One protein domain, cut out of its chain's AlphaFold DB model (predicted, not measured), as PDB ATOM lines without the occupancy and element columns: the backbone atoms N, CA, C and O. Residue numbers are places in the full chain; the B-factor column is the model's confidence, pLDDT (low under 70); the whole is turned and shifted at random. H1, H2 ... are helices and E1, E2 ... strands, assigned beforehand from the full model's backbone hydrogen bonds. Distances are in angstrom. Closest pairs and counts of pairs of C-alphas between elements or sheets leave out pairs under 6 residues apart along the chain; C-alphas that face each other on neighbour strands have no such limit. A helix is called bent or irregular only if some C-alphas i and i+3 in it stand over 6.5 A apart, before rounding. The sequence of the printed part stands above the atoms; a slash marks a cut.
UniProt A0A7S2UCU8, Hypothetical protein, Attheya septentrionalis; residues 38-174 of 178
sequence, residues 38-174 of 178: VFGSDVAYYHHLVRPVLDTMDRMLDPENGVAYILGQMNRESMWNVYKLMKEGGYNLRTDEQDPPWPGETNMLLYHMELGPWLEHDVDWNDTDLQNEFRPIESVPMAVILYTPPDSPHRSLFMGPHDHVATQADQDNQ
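What this domain is: This is residues 38 to 174 of the 178 residues of the protein "Hypothetical protein" of Attheya septentrionalis (UniProt A0A7S2UCU8). A twisted sheet of four strands is covered on one face by two helices, H1 and H2, and its two long strands, E5 and E6, run on past the short ones as a two-stranded arm. At the tip of that arm residues 120 to 129, of which 128 to 129 belong to the little helix H3, stick out, while the small hairpin of E3 and E4 makes the other end of the long axis. The printed part has 137 residues with four named helices and six named strands, in the order E1 H1 E2 H2 E3 E4 E5 H3 E6 H4, and its class is mixed. The large sheet runs E1 E2 E6 E5 and is mixed. The whole is loose and elongated, with a radius of gyration of the C-alphas of 17.8 A and spans of 59 by 31 by 30 A.

How they stand to each other: In the sheet, E6, residues 138 to 148, is antiparallel to the edge strand E5, residues 105 to 115, with N 109 and O 144 2.8 A apart, within hydrogen-bond range. On its other side E6 is antiparallel to E2, residues 67 to 73, with N 70 and O 145 at 2.9 A. E2 is parallel to the edge strand E1, residues 38 to 41, with N 40 and O 69 at 2.9 A. H1, residues 47 to 60, is on the sheet at a height of 10.6 A and runs along the strands over E1, at 10 degrees to it on the local plane; E1, H1 and E2 form a strand-helix-strand unit, two parallel neighbour strands with a helix between, and its crossover is right-handed. H2, residues 77 to 88, is on the same face at a height of 9.0 A, over E6 and only just over E5, where 3 of its C-alphas fall, and these helices on one face give two layers. H1 and H2 touch at a steep tilt of 43 degrees, the same way; their closest C-alphas, of His 47 and Ser 78, are 5.3 A apart. E3, residues 90 to 92, and E4, residues 97 to 99, form an antiparallel hairpin, with N 92 and O 97 at 2.8 A. H4, residues 168 to 173, is close to H2 but not clearly touching, with the C-alphas of Trp 80 and Gln 171 7.6 A apart. H3, residues 128 to 132, touches no helix and is not on the sheet. Every O i to N i+4 pair is within hydrogen-bond range in H2, H3 and H4, and 8 of 10 are in H1.

Where its parts are: E1 begins at C-alpha 38, (299.024, 262.350, 225.125). E5 and E6 measure 30.4 A and 31.7 A, E2 20.2 A, H1 21.0 A and H2 15.7 A. H1 is only just irregular: its C-alphas 48 and 51 are 6.9 A apart. H4 ends at C-alpha 173, (289.161, 288.211, 234.316).

The domain as a whole: The C-alphas farthest apart, of Asp 96 and Asp 129, are 60.1 A apart. The printed part has no cut. The links E5 to H3 and E6 to H4 are long; in the second, residues 164 to 165 pair antiparallel with residues 109 to 110 of E5. The mean pLDDT of the printed part is 84.6, and it is under 70 at residues 119, 121 to 136 and 155 to 156.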
ATOM      1  N   VAL A  38     298.978 261.463 226.292       93.69
ATOM      2  CA  VAL A  38     299.024 262.350 225.125       93.69
ATOM      3  C   VAL A  38     299.217 263.770 225.633       93.69
ATOM      4  O   VAL A  38     298.424 264.255 226.434       93.69
ATOM      5  N   PHE A  39     300.278 264.448 225.200       94.75
ATOM      6  CA  PHE A  39     300.555 265.807 225.650       94.75
ATOM      7  C   PHE A  39     300.939 266.732 224.500       94.75
ATOM      8  O   PHE A  39     301.532 266.307 223.511       94.75
ATOM      9  N   GLY A  40     300.619 268.012 224.660       93.19
ATOM     10  CA  GLY A  40     301.008 269.070 223.740       93.19
ATOM     11  C   GLY A  40     301.306 270.368 224.481       93.19
ATOM     12  O   GLY A  40     300.691 270.673 225.502       93.19
ATOM     13  N   SER A  41     302.250 271.145 223.955       94.00
ATOM     14  CA  SER A  41     302.553 272.493 224.433       94.00
ATOM     15  C   SER A  41     302.329 273.486 223.298       94.00
ATOM     16  O   SER A  41     302.855 273.299 222.205       94.00
ATOM     17  N   ASP A  42     301.488 274.487 223.554       90.12
ATOM     18  CA  ASP A  42     301.083 275.549 222.624       90.12
ATOM     19  C   ASP A  42     300.512 275.036 221.281       90.12
ATOM     20  O   ASP A  42     300.601 275.674 220.235       90.12
ATOM     21  N   VAL A  43     299.890 273.851 221.310       90.12
ATOM     22  CA  VAL A  43     299.355 273.158 220.119       90.12
ATOM     23  C   VAL A  43     298.044 273.758 219.604       90.12
ATOM     24  O   VAL A  43     297.746 273.687 218.414       90.12
ATOM     25  N   ALA A  44     297.265 274.392 220.482       86.69
ATOM     26  CA  ALA A  44     295.971 274.994 220.165       86.69
ATOM     27  C   ALA A  44     296.056 276.526 220.076       86.69
ATOM     28  O   ALA A  44     295.136 277.234 220.479       86.69
ATOM     29  N   TYR A  45     297.165 277.064 219.560       85.62
ATOM     30  CA  TYR A  45     297.389 278.512 219.464       85.62
ATOM     31  C   TYR A  45     296.308 279.232 218.635       85.62
ATOM     32  O   TYR A  45     295.904 280.348 218.962       85.62
ATOM     33  N   TYR A  46     295.823 278.596 217.562       87.19
ATOM     34  CA  TYR A  46     294.793 279.146 216.683       87.19
ATOM     35  C   TYR A  46     293.445 278.455 216.892       87.19
ATOM     36  O   TYR A  46     293.375 277.229 216.958       87.19
ATOM     37  N   HIS A  47     292.350 279.224 216.876       87.31
ATOM     38  CA  HIS A  47     290.987 278.693 217.038       87.31
ATOM     39  C   HIS A  47     290.640 277.564 216.057       87.31
ATOM     40  O   HIS A  47     289.979 276.604 216.438       87.31
ATOM     41  N   HIS A  48     291.119 277.640 214.811       86.94
ATOM     42  CA  HIS A  48     290.857 276.613 213.799       86.94
ATOM     43  C   HIS A  48     291.604 275.290 214.053       86.94
ATOM     44  O   HIS A  48     291.279 274.291 213.419       86.94
ATOM     45  N   LEU A  49     292.589 275.268 214.959       88.88
ATOM     46  CA  LEU A  49     293.330 274.062 215.346       88.88
ATOM     47  C   LEU A  49     292.745 273.369 216.578       88.88
ATOM     48  O   LEU A  49     293.033 272.196 216.786       88.88
ATOM     49  N   VAL A  50     291.905 274.054 217.362       91.81
ATOM     50  CA  VAL A  50     291.324 273.519 218.608       91.81
ATOM     51  C   VAL A  50     290.670 272.161 218.371       91.81
ATOM     52  O   VAL A  50     290.986 271.190 219.051       91.81
ATOM     53  N   ARG A  51     289.787 272.074 217.371       89.81
ATOM     54  CA  ARG A  51     289.056 270.840 217.088       89.81
ATOM     55  C   ARG A  51     289.940 269.726 216.505       89.81
ATOM     56  O   ARG A  51     289.919 268.641 217.077       89.81
ATOM     57  N   PRO A  52     290.757 269.979 215.462       89.38
ATOM     58  CA  PRO A  52     291.750 269.016 214.979       89.38
ATOM     59  C   PRO A  52     292.627 268.406 216.080       89.38
ATOM     60  O   PRO A  52     292.838 267.194 216.110       89.38
ATOM     61  N   VAL A  53     293.113 269.234 217.013       91.25
ATOM     62  CA  VAL A  53     293.928 268.776 218.146       91.25
ATOM     63  C   VAL A  53     293.121 267.849 219.050       91.25
ATOM     64  O   VAL A  53     293.591 266.758 219.358       91.25
ATOM     65  N   LEU A  54     291.906 268.242 219.440       92.25
ATOM     66  CA  LEU A  54     291.056 267.425 220.306       92.25
ATOM     67  C   LEU A  54     290.687 266.082 219.668       92.25
ATOM     68  O   LEU A  54     290.831 265.055 220.324       92.25
ATOM     69  N   ASP A  55     290.285 266.068 218.395       89.38
ATOM     70  CA  ASP A  55     289.948 264.830 217.676       89.38
ATOM     71  C   ASP A  55     291.162 263.887 217.597       89.38
ATOM     72  O   ASP A  55     291.048 262.676 217.803       89.38
ATOM     73  N   THR A  56     292.350 264.445 217.342       89.88
ATOM     74  CA  THR A  56     293.602 263.679 217.289       89.88
ATOM     75  C   THR A  56     293.956 263.097 218.654       89.88
ATOM     76  O   THR A  56     294.289 261.915 218.759       89.88
ATOM     77  N   MET A  57     293.879 263.916 219.706       92.31
ATOM     78  CA  MET A  57     294.180 263.477 221.063       92.31
ATOM     79  C   MET A  57     293.208 262.393 221.511       92.31
ATOM     80  O   MET A  57     293.672 261.362 221.990       92.31
ATOM     81  N   ASP A  58     291.900 262.575 221.295       90.62
ATOM     82  CA  ASP A  58     290.907 261.551 221.609       90.62
ATOM     83  C   ASP A  58     291.241 260.246 220.882       90.62
ATOM     84  O   ASP A  58     291.351 259.204 221.522       90.62
ATOM     85  N   ARG A  59     291.500 260.282 219.569       88.25
ATOM     86  CA  ARG A  59     291.813 259.076 218.782       88.25
ATOM     87  C   ARG A  59     293.023 258.300 219.306       88.25
ATOM     88  O   ARG A  59     293.031 257.075 219.211       88.25
ATOM     89  N   MET A  60     294.039 258.980 219.827       90.19
ATOM     90  CA  MET A  60     295.265 258.348 220.330       90.19
ATOM     91  C   MET A  60     295.131 257.830 221.762       90.19
ATOM     92  O   MET A  60     295.791 256.856 222.129       90.19
ATOM     93  N   LEU A  61     294.318 258.497 222.575       92.31
ATOM     94  CA  LEU A  61     294.278 258.294 224.013       92.31
ATOM     95  C   LEU A  61     293.611 256.970 224.386       92.31
ATOM     96  O   LEU A  61     292.506 256.674 223.938       92.31
ATOM     97  N   ASP A  62     294.270 256.187 225.237       91.31
ATOM     98  CA  ASP A  62     293.671 255.003 225.856       91.31
ATOM     99  C   ASP A  62     292.422 255.421 226.669       91.31
ATOM    100  O   ASP A  62     292.538 256.236 227.588       91.31
ATOM    101  N   PRO A  63     291.223 254.900 226.356       89.62
ATOM    102  CA  PRO A  63     289.982 255.316 227.001       89.62
ATOM    103  C   PRO A  63     289.863 254.846 228.455       89.62
ATOM    104  O   PRO A  63     289.043 255.392 229.187       89.62
ATOM    105  N   GLU A  64     290.642 253.850 228.881       88.50
ATOM    106  CA  GLU A  64     290.581 253.304 230.241       88.50
ATOM    107  C   GLU A  64     291.641 253.936 231.149       88.50
ATOM    108  O   GLU A  64     291.369 254.252 232.307       88.50
ATOM    109  N   ASN A  65     292.855 254.150 230.630       88.81
ATOM    110  CA  ASN A  65     293.998 254.583 231.447       88.81
ATOM    111  C   ASN A  65     294.717 255.832 230.920       88.81
ATOM    112  O   ASN A  65     295.661 256.301 231.557       88.81
ATOM    113  N   GLY A  66     294.319 256.357 229.763       90.62
ATOM    114  CA  GLY A  66     295.034 257.425 229.079       90.62
ATOM    115  C   GLY A  66     294.816 258.793 229.702       90.62
ATOM    116  O   GLY A  66     293.690 259.212 229.919       90.62
ATOM    117  N   VAL A  67     295.899 259.528 229.935       93.06
ATOM    118  CA  VAL A  67     295.865 260.898 230.456       93.06
ATOM    119  C   VAL A  67     296.216 261.892 229.351       93.06
ATOM    120  O   VAL A  67     297.175 261.680 228.605       93.06
ATOM    121  N   ALA A  68     295.460 262.984 229.241       94.25
ATOM    122  CA  ALA A  68     295.726 264.036 228.261       94.25
ATOM    123  C   ALA A  68     296.150 265.351 228.927       94.25
ATOM    124  O   ALA A  68     295.557 265.762 229.925       94.25
ATOM    125  N   TYR A  69     297.157 266.011 228.342       93.44
ATOM    126  CA  TYR A  69     297.686 267.299 228.800       93.44
ATOM    127  C   TYR A  69     297.815 268.302 227.666       93.44
ATOM    128  O   TYR A  69     298.440 268.025 226.643       93.44
ATOM    129  N   ILE A  70     297.317 269.515 227.880       95.62
ATOM    130  CA  ILE A  70     297.590 270.643 226.991       95.62
ATOM    131  C   ILE A  70     298.094 271.802 227.841       95.62
ATOM    132  O   ILE A  70     297.382 272.306 228.706       95.62
ATOM    133  N   LEU A  71     299.330 272.220 227.587       94.62
ATOM    134  CA  LEU A  71     299.948 273.393 228.200       94.62
ATOM    135  C   LEU A  71     299.886 274.565 227.219       94.62
ATOM    136  O   LEU A  71     300.262 274.416 226.059       94.62
ATOM    137  N   GLY A  72     299.493 275.744 227.687       93.75
ATOM    138  CA  GLY A  72     299.517 276.968 226.886       93.75
ATOM    139  C   GLY A  72     299.379 278.217 227.744       93.75
ATOM    140  O   GLY A  72     299.271 278.130 228.965       93.75
ATOM    141  N   GLN A  73     299.385 279.392 227.122       91.81
ATOM    142  CA  GLN A  73     299.176 280.645 227.852       91.81
ATOM    143  C   GLN A  73     297.705 280.793 228.267       91.81
ATOM    144  O   GLN A  73     296.800 280.647 227.443       91.81
ATOM    145  N   MET A  74     297.464 281.122 229.537       90.75
ATOM    146  CA  MET A  74     296.115 281.253 230.111       90.75
ATOM    147  C   MET A  74     295.293 282.360 229.444       90.75
ATOM    148  O   MET A  74     294.076 282.260 229.334       90.75
ATOM    149  N   ASN A  75     295.940 283.433 228.995       89.12
ATOM    150  CA  ASN A  75     295.266 284.580 228.391       89.12
ATOM    151  C   ASN A  75     294.750 284.315 226.963       89.12
ATOM    152  O   ASN A  75     294.118 285.190 226.372       89.12
ATOM    153  N   ARG A  76     294.951 283.114 226.404       89.44
ATOM    154  CA  ARG A  76     294.471 282.752 225.064       89.44
ATOM    155  C   ARG A  76     293.072 282.167 225.106       89.44
ATOM    156  O   ARG A  76     292.844 281.120 225.700       89.44
ATOM    157  N   GLU A  77     292.147 282.785 224.378       91.75
ATOM    158  CA  GLU A  77     290.772 282.288 224.242       91.75
ATOM    159  C   GLU A  77     290.725 280.851 223.696       91.75
ATOM    160  O   GLU A  77     289.913 280.043 224.138       91.75
ATOM    161  N   SER A  78     291.644 280.482 222.800       93.19
ATOM    162  CA  SER A  78     291.720 279.119 222.273       93.19
ATOM    163  C   SER A  78     291.975 278.062 223.356       93.19
ATOM    164  O   SER A  78     291.396 276.982 223.272       93.19
ATOM    165  N   MET A  79     292.748 278.372 224.406       93.19
ATOM    166  CA  MET A  79     292.953 277.471 225.548       93.19
ATOM    167  C   MET A  79     291.661 277.266 226.342       93.19
ATOM    168  O   MET A  79     291.320 276.144 226.712       93.19
ATOM    169  N   TRP A  80     290.891 278.329 226.554       93.75
ATOM    170  CA  TRP A  80     289.585 278.221 227.202       93.75
ATOM    171  C   TRP A  80     288.580 277.452 226.351       93.75
ATOM    172  O   TRP A  80     287.802 276.669 226.889       93.75
ATOM    173  N   ASN A  81     288.635 277.605 225.028       94.31
ATOM    174  CA  ASN A  81     287.787 276.843 224.117       94.31
ATOM    175  C   ASN A  81     288.121 275.347 224.145       94.31
ATOM    176  O   ASN A  81     287.201 274.537 224.177       94.31
ATOM    177  N   VAL A  82     289.407 274.977 224.191       95.25
ATOM    178  CA  VAL A  82     289.833 273.581 224.400       95.25
ATOM    179  C   VAL A  82     289.217 273.033 225.687       95.25
ATOM    180  O   VAL A  82     288.549 272.002 225.663       95.25
ATOM    181  N   TYR A  83     289.389 273.747 226.801       95.88
ATOM    182  CA  TYR A  83     288.889 273.310 228.103       95.88
ATOM    183  C   TYR A  83     287.371 273.149 228.137       95.88
ATOM    184  O   TYR A  83     286.882 272.129 228.618       95.88
ATOM    185  N   LYS A  84     286.628 274.110 227.583       95.19
ATOM    186  CA  LYS A  84     285.166 274.038 227.495       95.19
ATOM    187  C   LYS A  84     284.701 272.869 226.648       95.19
ATOM    188  O   LYS A  84     283.860 272.109 227.103       95.19
ATOM    189  N   LEU A  85     285.283 272.669 225.467       95.38
ATOM    190  CA  LEU A  85     284.901 271.553 224.601       95.38
ATOM    191  C   LEU A  85     285.148 270.197 225.271       95.38
ATOM    192  O   LEU A  85     284.302 269.314 225.187       95.38
ATOM    193  N   MET A  86     286.265 270.036 225.984       95.69
ATOM    194  CA  MET A  86     286.540 268.803 226.727       95.69
ATOM    195  C   MET A  86     285.590 268.618 227.919       95.69
ATOM    196  O   MET A  86     285.094 267.518 228.151       95.69
ATOM    197  N   LYS A  87     285.323 269.685 228.682       95.56
ATOM    198  CA  LYS A  87     284.554 269.628 229.935       95.56
ATOM    199  C   LYS A  87     283.037 269.624 229.745       95.56
ATOM    200  O   LYS A  87     282.323 269.024 230.544       95.56
ATOM    201  N   GLU A  88     282.547 270.334 228.741       95.56
ATOM    202  CA  GLU A  88     281.126 270.638 228.531       95.56
ATOM    203  C   GLU A  88     280.602 270.062 227.210       95.56
ATOM    204  O   GLU A  88     279.388 269.973 227.022       95.56
ATOM    205  N   GLY A  89     281.493 269.608 226.327       94.62
ATOM    206  CA  GLY A  89     281.136 269.246 224.963       94.62
ATOM    207  C   GLY A  89     280.929 270.487 224.101       94.62
ATOM    208  O   GLY A  89     281.302 271.607 224.463       94.62
ATOM    209  N   GLY A  90     280.332 270.300 222.932       92.69
ATOM    210  CA  GLY A  90     279.972 271.420 222.078       92.69
ATOM    211  C   GLY A  90     279.670 271.038 220.644       92.69
ATOM    212  O   GLY A  90     279.749 269.881 220.234       92.69
ATOM    213  N   TYR A  91     279.327 272.057 219.863       88.19
ATOM    214  CA  TYR A  91     278.921 271.868 218.481       88.19
ATOM    215  C   TYR A  91     280.100 271.467 217.593       88.19
ATOM    216  O   TYR A  91     281.152 272.115 217.587       88.19
ATOM    217  N   ASN A  92     279.889 270.428 216.796       84.62
ATOM    218  CA  ASN A  92     280.846 269.921 215.838       84.62
ATOM    219  C   ASN A  92     280.411 270.270 214.415       84.62
ATOM    220  O   ASN A  92     279.510 269.666 213.841       84.62
ATOM    221  N   LEU A  93     281.122 271.226 213.818       80.62
ATOM    222  CA  LEU A  93     280.880 271.678 212.447       80.62
ATOM    223  C   LEU A  93     281.083 270.580 211.389       80.62
ATOM    224  O   LEU A  93     280.549 270.708 210.293       80.62
ATOM    225  N   ARG A  94     281.883 269.539 211.671       77.62
ATOM    226  CA  ARG A  94     282.152 268.457 210.706       77.62
ATOM    227  C   ARG A  94     281.000 267.461 210.633       77.62
ATOM    228  O   ARG A  94     280.714 266.965 209.549       77.62
ATOM    229  N   THR A  95     280.385 267.152 211.771       81.88
ATOM    230  CA  THR A  95     279.296 266.168 211.872       81.88
ATOM    231  C   THR A  95     277.913 266.810 211.891       81.88
ATOM    232  O   THR A  95     276.936 266.109 211.662       81.88
ATOM    233  N   ASP A  96     277.834 268.130 212.099       87.38
ATOM    234  CA  ASP A  96     276.588 268.872 212.332       87.38
ATOM    235  C   ASP A  96     275.828 268.385 213.583       87.38
ATOM    236  O   ASP A  96     274.600 268.395 213.651       87.38
ATOM    237  N   GLU A  97     276.571 267.954 214.606       90.75
ATOM    238  CA  GLU A  97     276.029 267.384 215.844       90.75
ATOM    239  C   GLU A  97     276.556 268.109 217.094       90.75
ATOM    240  O   GLU A  97     277.503 268.899 217.043       90.75
ATOM    241  N   GLN A  98     275.907 267.869 218.236       92.06
ATOM    242  CA  GLN A  98     276.408 268.284 219.548       92.06
ATOM    243  C   GLN A  98     277.185 267.129 220.164       92.06
ATOM    244  O   GLN A  98     276.587 266.123 220.550       92.06
ATOM    245  N   ASP A  99     278.498 267.290 220.281       91.62
ATOM    246  CA  ASP A  99     279.319 266.303 220.960       91.62
ATOM    247  C   ASP A  99     279.161 266.446 222.474       91.62
ATOM    248  O   ASP A  99     279.149 267.571 222.994       91.62
ATOM    249  N   PRO A 100     279.047 265.326 223.204       94.62
ATOM    250  CA  PRO A 100     279.041 265.361 224.654       94.62
ATOM    251  C   PRO A 100     280.417 265.789 225.200       94.62
ATOM    252  O   PRO A 100     281.422 265.733 224.485       94.62
ATOM    253  N   PRO A 101     280.488 266.165 226.489       94.88
ATOM    254  CA  PRO A 101     281.751 266.226 227.215       94.88
ATOM    255  C   PRO A 101     282.578 264.953 227.044       94.88
ATOM    256  O   PRO A 101     282.025 263.856 226.906       94.88
ATOM    257  N   TRP A 102     283.899 265.075 227.159       94.12
ATOM    258  CA  TRP A 102     284.757 263.900 227.255       94.12
ATOM    259  C   TRP A 102     284.381 263.086 228.501       94.12
ATOM    260  O   TRP A 102     284.187 263.663 229.578       94.12
ATOM    261  N   PRO A 103     284.259 261.752 228.389       92.50
ATOM    262  CA  PRO A 103     283.851 260.919 229.509       92.50
ATOM    263  C   PRO A 103     284.980 260.885 230.542       92.50
ATOM    264  O   PRO A 103     285.955 260.178 230.356       92.50
ATOM    265  N   GLY A 104     284.876 261.648 231.629       91.94
ATOM    266  CA  GLY A 104     285.929 261.714 232.642       91.94
ATOM    267  C   GLY A 104     285.928 263.019 233.425       91.94
ATOM    268  O   GLY A 104     284.903 263.690 233.547       91.94
ATOM    269  N   GLU A 105     287.086 263.374 233.973       92.31
ATOM    270  CA  GLU A 105     287.307 264.661 234.625       92.31
ATOM    271  C   GLU A 105     288.300 265.494 233.819       92.31
ATOM    272  O   GLU A 105     289.416 265.048 233.552       92.31
ATOM    273  N   THR A 106     287.882 266.713 233.472       94.75
ATOM    274  CA  THR A 106     288.737 267.727 232.855       94.75
ATOM    275  C   THR A 106     288.881 268.910 233.804       94.75
ATOM    276  O   THR A 106     287.886 269.553 234.151       94.75
ATOM    277  N   ASN A 107     290.120 269.236 234.162       93.38
ATOM    278  CA  ASN A 107     290.478 270.398 234.968       93.38
ATOM    279  C   ASN A 107     291.448 271.291 234.197       93.38
ATOM    280  O   ASN A 107     292.310 270.800 233.475       93.38
ATOM    281  N   MET A 108     291.330 272.605 234.373       94.88
ATOM    282  CA  MET A 108     292.364 273.552 233.963       94.88
ATOM    283  C   MET A 108     293.038 274.078 235.225       94.88
ATOM    284  O   MET A 108     292.362 274.602 236.105       94.88
ATOM    285  N   LEU A 109     294.353 273.928 235.315       93.38
ATOM    286  CA  LEU A 109     295.180 274.425 236.406       93.38
ATOM    287  C   LEU A 109     295.908 275.685 235.941       93.38
ATOM    288  O   LEU A 109     296.446 275.711 234.830       93.38
ATOM    289  N   LEU A 110     295.895 276.730 236.765       93.00
ATOM    290  CA  LEU A 110     296.472 278.031 236.425       93.00
ATOM    291  C   LEU A 110     297.775 278.258 237.185       93.00
ATOM    292  O   LEU A 110     297.840 278.084 238.401       93.00
ATOM    293  N   TYR A 111     298.797 278.690 236.456       90.75
ATOM    294  CA  TYR A 111     300.138 278.917 236.974       90.75
ATOM    295  C   TYR A 111     300.691 280.255 236.491       90.75
ATOM    296  O   TYR A 111     300.285 280.783 235.458       90.75
ATOM    297  N   HIS A 112     301.684 280.766 237.210       88.75
ATOM    298  CA  HIS A 112     302.560 281.823 236.726       88.75
ATOM    299  C   HIS A 112     303.938 281.221 236.479       88.75
ATOM    300  O   HIS A 112     304.574 280.720 237.404       88.75
ATOM    301  N   MET A 113     304.375 281.231 235.224       87.25
ATOM    302  CA  MET A 113     305.711 280.792 234.851       87.25
ATOM    303  C   MET A 113     306.664 281.977 234.957       87.25
ATOM    304  O   MET A 113     306.540 282.949 234.214       87.25
ATOM    305  N   GLU A 114     307.615 281.877 235.879       86.25
ATOM    306  CA  GLU A 114     308.687 282.854 236.040       86.25
ATOM    307  C   GLU A 114     309.779 282.599 234.997       86.25
ATOM    308  O   GLU A 114     310.407 281.538 234.969       86.25
ATOM    309  N   LEU A 115     310.000 283.576 234.119       80.75
ATOM    310  CA  LEU A 115     311.053 283.533 233.114       80.75
ATOM    311  C   LEU A 115     312.324 284.159 233.677       80.75
ATOM    312  O   LEU A 115     312.350 285.335 234.039       80.75
ATOM    313  N   GLY A 116     313.388 283.365 233.733       76.69
ATOM    314  CA  GLY A 116     314.715 283.838 234.103       76.69
ATOM    315  C   GLY A 116     315.495 284.445 232.936       76.69
ATOM    316  O   GLY A 116     315.095 284.310 231.777       76.69
ATOM    317  N   PRO A 117     316.642 285.079 233.225       73.00
ATOM    318  CA  PRO A 117     317.609 285.453 232.200       73.00
ATOM    319  C   PRO A 117     318.057 284.235 231.387       73.00
ATOM    320  O   PRO A 117     318.238 283.142 231.923       73.00
ATOM    321  N   TRP A 118     318.278 284.441 230.087       70.31
ATOM    322  CA  TRP A 118     318.963 283.454 229.257       70.31
ATOM    323  C   TRP A 118     320.392 283.279 229.776       70.31
ATOM    324  O   TRP A 118     321.175 284.229 229.772       70.31
ATOM    325  N   LEU A 119     320.723 282.073 230.231       67.94
ATOM    326  CA  LEU A 119     322.064 281.725 230.685       67.94
ATOM    327  C   LEU A 119     322.848 281.171 229.488       67.94
ATOM    328  O   LEU A 119     322.429 280.198 228.861       67.94
ATOM    329  N   GLU A 120     323.966 281.806 229.132       70.75
ATOM    330  CA  GLU A 120     324.865 281.278 228.098       70.75
ATOM    331  C   GLU A 120     325.484 279.942 228.549       70.75
ATOM    332  O   GLU A 120     325.635 279.683 229.733       70.75
ATOM    333  N   HIS A 121     325.831 279.064 227.609       55.38
ATOM    334  CA  HIS A 121     326.154 277.646 227.844       55.38
ATOM    335  C   HIS A 121     327.301 277.320 228.836       55.38
ATOM    336  O   HIS A 121     327.487 276.142 229.142       55.38
ATOM    337  N   ASP A 122     328.016 278.314 229.369       58.94
ATOM    338  CA  ASP A 122     329.170 278.161 230.268       58.94
ATOM    339  C   ASP A 122     328.870 278.533 231.736       58.94
ATOM    340  O   ASP A 122     329.767 278.898 232.496       58.94
ATOM    341  N   VAL A 123     327.606 278.456 232.162       56.81
ATOM    342  CA  VAL A 123     327.237 278.683 233.567       56.81
ATOM    343  C   VAL A 123     327.432 277.401 234.386       56.81
ATOM    344  O   VAL A 123     326.744 276.401 234.167       56.81
ATOM    345  N   ASP A 124     328.362 277.421 235.346       60.25
ATOM    346  CA  ASP A 124     328.506 276.351 236.340       60.25
ATOM    347  C   ASP A 124     327.277 276.357 237.262       60.25
ATOM    348  O   ASP A 124     327.083 277.262 238.068       60.25
ATOM    349  N   TRP A 125     326.425 275.336 237.146       57.16
ATOM    350  CA  TRP A 125     325.199 275.197 237.945       57.16
ATOM    351  C   TRP A 125     325.457 275.029 239.453       57.16
ATOM    352  O   TRP A 125     324.513 275.120 240.244       57.16
ATOM    353  N   ASN A 126     326.710 274.786 239.858       62.59
ATOM    354  CA  ASN A 126     327.126 274.776 241.262       62.59
ATOM    355  C   ASN A 126     327.537 276.157 241.786       62.59
ATOM    356  O   ASN A 126     327.853 276.276 242.972       62.59
ATOM    357  N   ASP A 127     327.554 277.184 240.938       64.25
ATOM    358  CA  ASP A 127     327.851 278.537 241.372       64.25
ATOM    359  C   ASP A 127     326.647 279.123 242.126       64.25
ATOM    360  O   ASP A 127     325.618 279.511 241.564       64.25
ATOM    361  N   THR A 128     326.765 279.139 243.453       58.00
ATOM    362  CA  THR A 128     325.777 279.694 244.385       58.00
ATOM    363  C   THR A 128     325.462 281.171 244.135       58.00
ATOM    364  O   THR A 128     324.388 281.621 244.538       58.00
ATOM    365  N   ASP A 129     326.341 281.923 243.465       58.72
ATOM    366  CA  ASP A 129     326.088 283.333 243.157       58.72
ATOM    367  C   ASP A 129     325.066 283.482 242.013       58.72
ATOM    368  O   ASP A 129     324.167 284.317 242.099       58.72
ATOM    369  N   LEU A 130     325.073 282.579 241.024       55.41
ATOM    370  CA  LEU A 130     324.085 282.546 239.933       55.41
ATOM    371  C   LEU A 130     322.690 282.098 240.393       55.41
ATOM    372  O   LEU A 130     321.682 282.583 239.879       55.41
ATOM    373  N   GLN A 131     322.611 281.225 241.404       55.12
ATOM    374  CA  GLN A 131     321.330 280.845 242.019       55.12
ATOM    375  C   GLN A 131     320.698 282.003 242.811       55.12
ATOM    376  O   GLN A 131     319.474 282.118 242.858       55.12
ATOM    377  N   ASN A 132     321.515 282.889 243.390       56.19
ATOM    378  CA  ASN A 132     321.051 284.089 244.096       56.19
ATOM    379  C   ASN A 132     320.708 285.257 243.149       56.19
ATOM    380  O   ASN A 132     320.016 286.196 243.555       56.19
ATOM    381  N   GLU A 133     321.165 285.211 241.895       57.16
ATOM    382  CA  GLU A 133     320.891 286.222 240.867       57.16
ATOM    383  C   GLU A 133     319.710 285.888 239.948       57.16
ATOM    384  O   GLU A 133     319.342 286.725 239.117       57.16
ATOM    385  N   PHE A 134     319.059 284.729 240.113       58.47
ATOM    386  CA  PHE A 134     317.836 284.401 239.376       58.47
ATOM    387  C   PHE A 134     316.694 285.331 239.808       58.47
ATOM    388  O   PHE A 134     315.912 285.053 240.716       58.47
ATOM    389  N   ARG A 135     316.622 286.490 239.159       63.97
ATOM    390  CA  ARG A 135     315.500 287.416 239.242       63.97
ATOM    391  C   ARG A 135     314.610 287.150 238.035       63.97
ATOM    392  O   ARG A 135     315.087 287.349 236.915       63.97
ATOM    393  N   PRO A 136     313.353 286.726 238.236       64.81
ATOM    394  CA  PRO A 136     312.393 286.631 237.150       64.81
ATOM    395  C   PRO A 136     312.347 287.964 236.401       64.81
ATOM    396  O   PRO A 136     312.130 289.017 237.005       64.81
ATOM    397  N   ILE A 137     312.607 287.925 235.099       72.12
ATOM    398  CA  ILE A 137     312.522 289.098 234.221       72.12
ATOM    399  C   ILE A 137     311.059 289.355 233.873       72.12
ATOM    400  O   ILE A 137     310.628 290.501 233.760       72.12
ATOM    401  N   GLU A 138     310.292 288.279 233.731       78.88
ATOM    402  CA  GLU A 138     308.901 288.309 233.318       78.88
ATOM    403  C   GLU A 138     308.135 287.155 233.972       78.88
ATOM    404  O   GLU A 138     308.705 286.113 234.303       78.88
ATOM    405  N   SER A 139     306.833 287.352 234.164       84.62
ATOM    406  CA  SER A 139     305.910 286.316 234.617       84.62
ATOM    407  C   SER A 139     304.838 286.126 233.556       84.62
ATOM    408  O   SER A 139     304.152 287.078 233.182       84.62
ATOM    409  N   VAL A 140     304.710 284.897 233.058       88.12
ATOM    410  CA  VAL A 140     303.752 284.546 232.008       88.12
ATOM    411  C   VAL A 140     302.646 283.684 232.613       88.12
ATOM    412  O   VAL A 140     302.947 282.640 233.198       88.12
ATOM    413  N   PRO A 141     301.364 284.068 232.484       90.50
ATOM    414  CA  PRO A 141     300.268 283.255 232.983       90.50
ATOM    415  C   PRO A 141     300.071 282.031 232.079       90.50
ATOM    416  O   PRO A 141     299.850 282.144 230.870       90.50
ATOM    417  N   MET A 142     300.128 280.849 232.678       92.31
ATOM    418  CA  MET A 142     300.054 279.553 232.013       92.31
ATOM    419  C   MET A 142     298.815 278.787 232.467       92.31
ATOM    420  O   MET A 142     298.409 278.857 233.623       92.31
ATOM    421  N   ALA A 143     298.238 278.026 231.548       93.81
ATOM    422  CA  ALA A 143     297.155 277.094 231.795       93.81
ATOM    423  C   ALA A 143     297.606 275.679 231.425       93.81
ATOM    424  O   ALA A 143     298.163 275.456 230.346       93.81
ATOM    425  N   VAL A 144     297.332 274.725 232.311       94.19
ATOM    426  CA  VAL A 144     297.490 273.288 232.073       94.19
ATOM    427  C   VAL A 144     296.111 272.660 232.093       94.19
ATOM    428  O   VAL A 144     295.464 272.608 233.134       94.19
ATOM    429  N   ILE A 145     295.656 272.177 230.945       95.44
ATOM    430  CA  ILE A 145     294.436 271.383 230.849       95.44
ATOM    431  C   ILE A 145     294.827 269.928 231.054       95.44
ATOM    432  O   ILE A 145     295.662 269.405 230.319       95.44
ATOM    433  N   LEU A 146     294.223 269.305 232.054       94.81
ATOM    434  CA  LEU A 146     294.389 267.911 232.420       94.81
ATOM    435  C   LEU A 146     293.061 267.194 232.201       94.81
ATOM    436  O   LEU A 146     292.042 267.609 232.752       94.81
ATOM    437  N   TYR A 147     293.100 266.079 231.480       95.31
ATOM    438  CA  TYR A 147     291.993 265.136 231.405       95.31
ATOM    439  C   TYR A 147     292.400 263.763 231.935       95.31
ATOM    440  O   TYR A 147     293.473 263.253 231.607       95.31
ATOM    441  N   THR A 148     291.499 263.157 232.709       93.56
ATOM    442  CA  THR A 148     291.596 261.767 233.168       93.56
ATOM    443  C   THR A 148     290.280 261.012 232.922       93.56
ATOM    444  O   THR A 148     289.213 261.577 233.184       93.56
ATOM    445  N   PRO A 149     290.329 259.747 232.460       91.94
ATOM    446  CA  PRO A 149     289.153 258.911 232.252       91.94
ATOM    447  C   PRO A 149     288.390 258.616 233.550       91.94
ATOM    448  O   PRO A 149     288.937 258.787 234.652       91.94
ATOM    449  N   PRO A 150     287.142 258.122 233.455       89.00
ATOM    450  CA  PRO A 150     286.381 257.682 234.611       89.00
ATOM    451  C   PRO A 150     287.147 256.552 235.302       89.00
ATOM    452  O   PRO A 150     287.757 255.716 234.645       89.00
ATOM    453  N   ASP A 151     287.147 256.552 236.633       83.44
ATOM    454  CA  ASP A 151     287.817 255.532 237.454       83.44
ATOM    455  C   ASP A 151     289.340 255.395 237.243       83.44
ATOM    456  O   ASP A 151     289.956 254.470 237.780       83.44
ATOM    457  N   SER A 152     289.978 256.344 236.541       81.62
ATOM    458  CA  SER A 152     291.425 256.330 236.327       81.62
ATOM    459  C   SER A 152     292.183 256.345 237.664       81.62
ATOM    460  O   SER A 152     291.947 257.230 238.501       81.62
ATOM    461  N   PRO A 153     293.169 255.447 237.868       76.25
ATOM    462  CA  PRO A 153     294.001 255.451 239.072       76.25
ATOM    463  C   PRO A 153     294.867 256.714 239.177       76.25
ATOM    464  O   PRO A 153     295.439 256.986 240.233       76.25
ATOM    465  N   HIS A 154     294.974 257.490 238.095       74.38
ATOM    466  CA  HIS A 154     295.802 258.684 238.026       74.38
ATOM    467  C   HIS A 154     295.078 259.976 238.429       74.38
ATOM    468  O   HIS A 154     295.717 261.016 238.570       74.38
ATOM    469  N   ARG A 155     293.767 259.915 238.681       69.50
ATOM    470  CA  ARG A 155     292.922 261.078 238.991       69.50
ATOM    471  C   ARG A 155     293.414 261.909 240.184       69.50
ATOM    472  O   ARG A 155     293.297 263.127 240.180       69.50
ATOM    473  N   SER A 156     294.009 261.267 241.190       66.81
ATOM    474  CA  SER A 156     294.559 261.927 242.384       66.81
ATOM    475  C   SER A 156     296.049 262.271 242.291       66.81
ATOM    476  O   SER A 156     296.583 262.884 243.213       66.81
ATOM    477  N   LEU A 157     296.743 261.870 241.221       70.12
ATOM    478  CA  LEU A 157     298.198 262.032 241.108       70.12
ATOM    479  C   LEU A 157     298.619 263.405 240.580       70.12
ATOM    480  O   LEU A 157     299.765 263.799 240.779       70.12
ATOM    481  N   PHE A 158     297.722 264.119 239.901       70.31
ATOM    482  CA  PHE A 158     298.073 265.321 239.136       70.31
ATOM    483  C   PHE A 158     297.569 266.628 239.736       70.31
ATOM    484  O   PHE A 158     297.772 267.677 239.137       70.31
ATOM    485  N   MET A 159     296.924 266.563 240.898       72.00
ATOM    486  CA  MET A 159     296.506 267.739 241.648       72.00
ATOM    487  C   MET A 159     297.140 267.703 243.032       72.00
ATOM    488  O   MET A 159     296.824 266.856 243.869       72.00
ATOM    489  N   GLY A 160     298.054 268.631 243.261       74.00
ATOM    490  CA  GLY A 160     298.595 268.948 244.565       74.00
ATOM    491  C   GLY A 160     297.643 269.827 245.386       74.00
ATOM    492  O   GLY A 160     296.720 270.448 244.860       74.00
ATOM    493  N   PRO A 161     297.891 269.948 246.701       74.00
ATOM    494  CA  PRO A 161     297.068 270.757 247.607       74.00
ATOM    495  C   PRO A 161     297.147 272.272 247.347       74.00
ATOM    496  O   PRO A 161     296.412 273.034 247.970       74.00
ATOM    497  N   HIS A 162     298.058 272.712 246.476       80.00
ATOM    498  CA  HIS A 162     298.303 274.119 246.158       80.00
ATOM    499  C   HIS A 162     297.938 274.483 244.715       80.00
ATOM    500  O   HIS A 162     298.124 275.634 244.330       80.00
ATOM    501  N   ASP A 163     297.432 273.532 243.924       85.88
ATOM    502  CA  ASP A 163     297.034 273.819 242.550       85.88
ATOM    503  C   ASP A 163     295.737 274.634 242.524       85.88
ATOM    504  O   ASP A 163     294.739 274.279 243.158       85.88
ATOM    505  N   HIS A 164     295.752 275.736 241.772       89.81
ATOM    506  CA  HIS A 164     294.564 276.554 241.538       89.81
ATOM    507  C   HIS A 164     293.802 276.025 240.327       89.81
ATOM    508  O   HIS A 164     294.277 276.117 239.192       89.81
ATOM    509  N   VAL A 165     292.609 275.482 240.568       91.75
ATOM    510  CA  VAL A 165     291.696 275.045 239.507       91.75
ATOM    511  C   VAL A 165     290.932 276.251 238.970       91.75
ATOM    512  O   VAL A 165     290.291 276.972 239.732       91.75
ATOM    513  N   ALA A 166     290.967 276.433 237.653       92.12
ATOM    514  CA  ALA A 166     290.304 277.521 236.955       92.12
ATOM    515  C   ALA A 166     288.798 277.569 237.254       92.12
ATOM    516  O   ALA A 166     288.073 276.570 237.150       92.12
ATOM    517  N   THR A 167     288.327 278.771 237.564       91.00
ATOM    518  CA  THR A 167     286.930 279.098 237.854       91.00
ATOM    519  C   THR A 167     286.328 279.984 236.760       91.00
ATOM    520  O   THR A 167     287.034 280.499 235.894       91.00
ATOM    521  N   GLN A 168     285.012 280.217 236.815       87.56
ATOM    522  CA  GLN A 168     284.359 281.174 235.912       87.56
ATOM    523  C   GLN A 168     284.909 282.597 236.088       87.56
ATOM    524  O   GLN A 168     285.104 283.303 235.106       87.56
ATOM    525  N   ALA A 169     285.215 283.000 237.326       88.50
ATOM    526  CA  ALA A 169     285.782 284.316 237.600       88.50
ATOM    527  C   ALA A 169     287.162 284.492 236.943       88.50
ATOM    528  O   ALA A 169     287.465 285.570 236.441       88.50
ATOM    529  N   ASP A 170     287.979 283.435 236.900       89.62
ATOM    530  CA  ASP A 170     289.274 283.465 236.208       89.62
ATOM    531  C   ASP A 170     289.096 283.658 234.699       89.62
ATOM    532  O   ASP A 170     289.831 284.428 234.081       89.62
ATOM    533  N   GLN A 171     288.079 283.013 234.116       85.88
ATOM    534  CA  GLN A 171     287.744 283.196 232.708       85.88
ATOM    535  C   GLN A 171     287.293 284.635 232.416       85.88
ATOM    536  O   GLN A 171     287.734 285.240 231.441       85.88
ATOM    537  N   ASP A 172     286.432 285.202 233.257       85.94
ATOM    538  CA  ASP A 172     285.910 286.558 233.059       85.94
ATOM    539  C   ASP A 172     287.022 287.617 233.217       85.94
ATOM    540  O   ASP A 172     287.030 288.640 232.528       85.94
ATOM    541  N   ASN A 173     288.004 287.347 234.083       82.50
ATOM    542  CA  ASN A 173     289.161 288.211 234.316       82.50
ATOM    543  C   ASN A 173     290.261 288.081 233.249       82.50
ATOM    544  O   ASN A 173     291.154 288.928 233.210       82.50
ATOM    545  N   GLN A 174     290.188 287.081 232.363       73.19
ATOM    546  CA  GLN A 174     291.181 286.806 231.314       73.19
ATOM    547  C   GLN A 174     291.498 288.034 230.439       73.19
ATOM    548  O   GLN A 174     292.612 288.163 229.933       73.19
TER     549      GLN A 174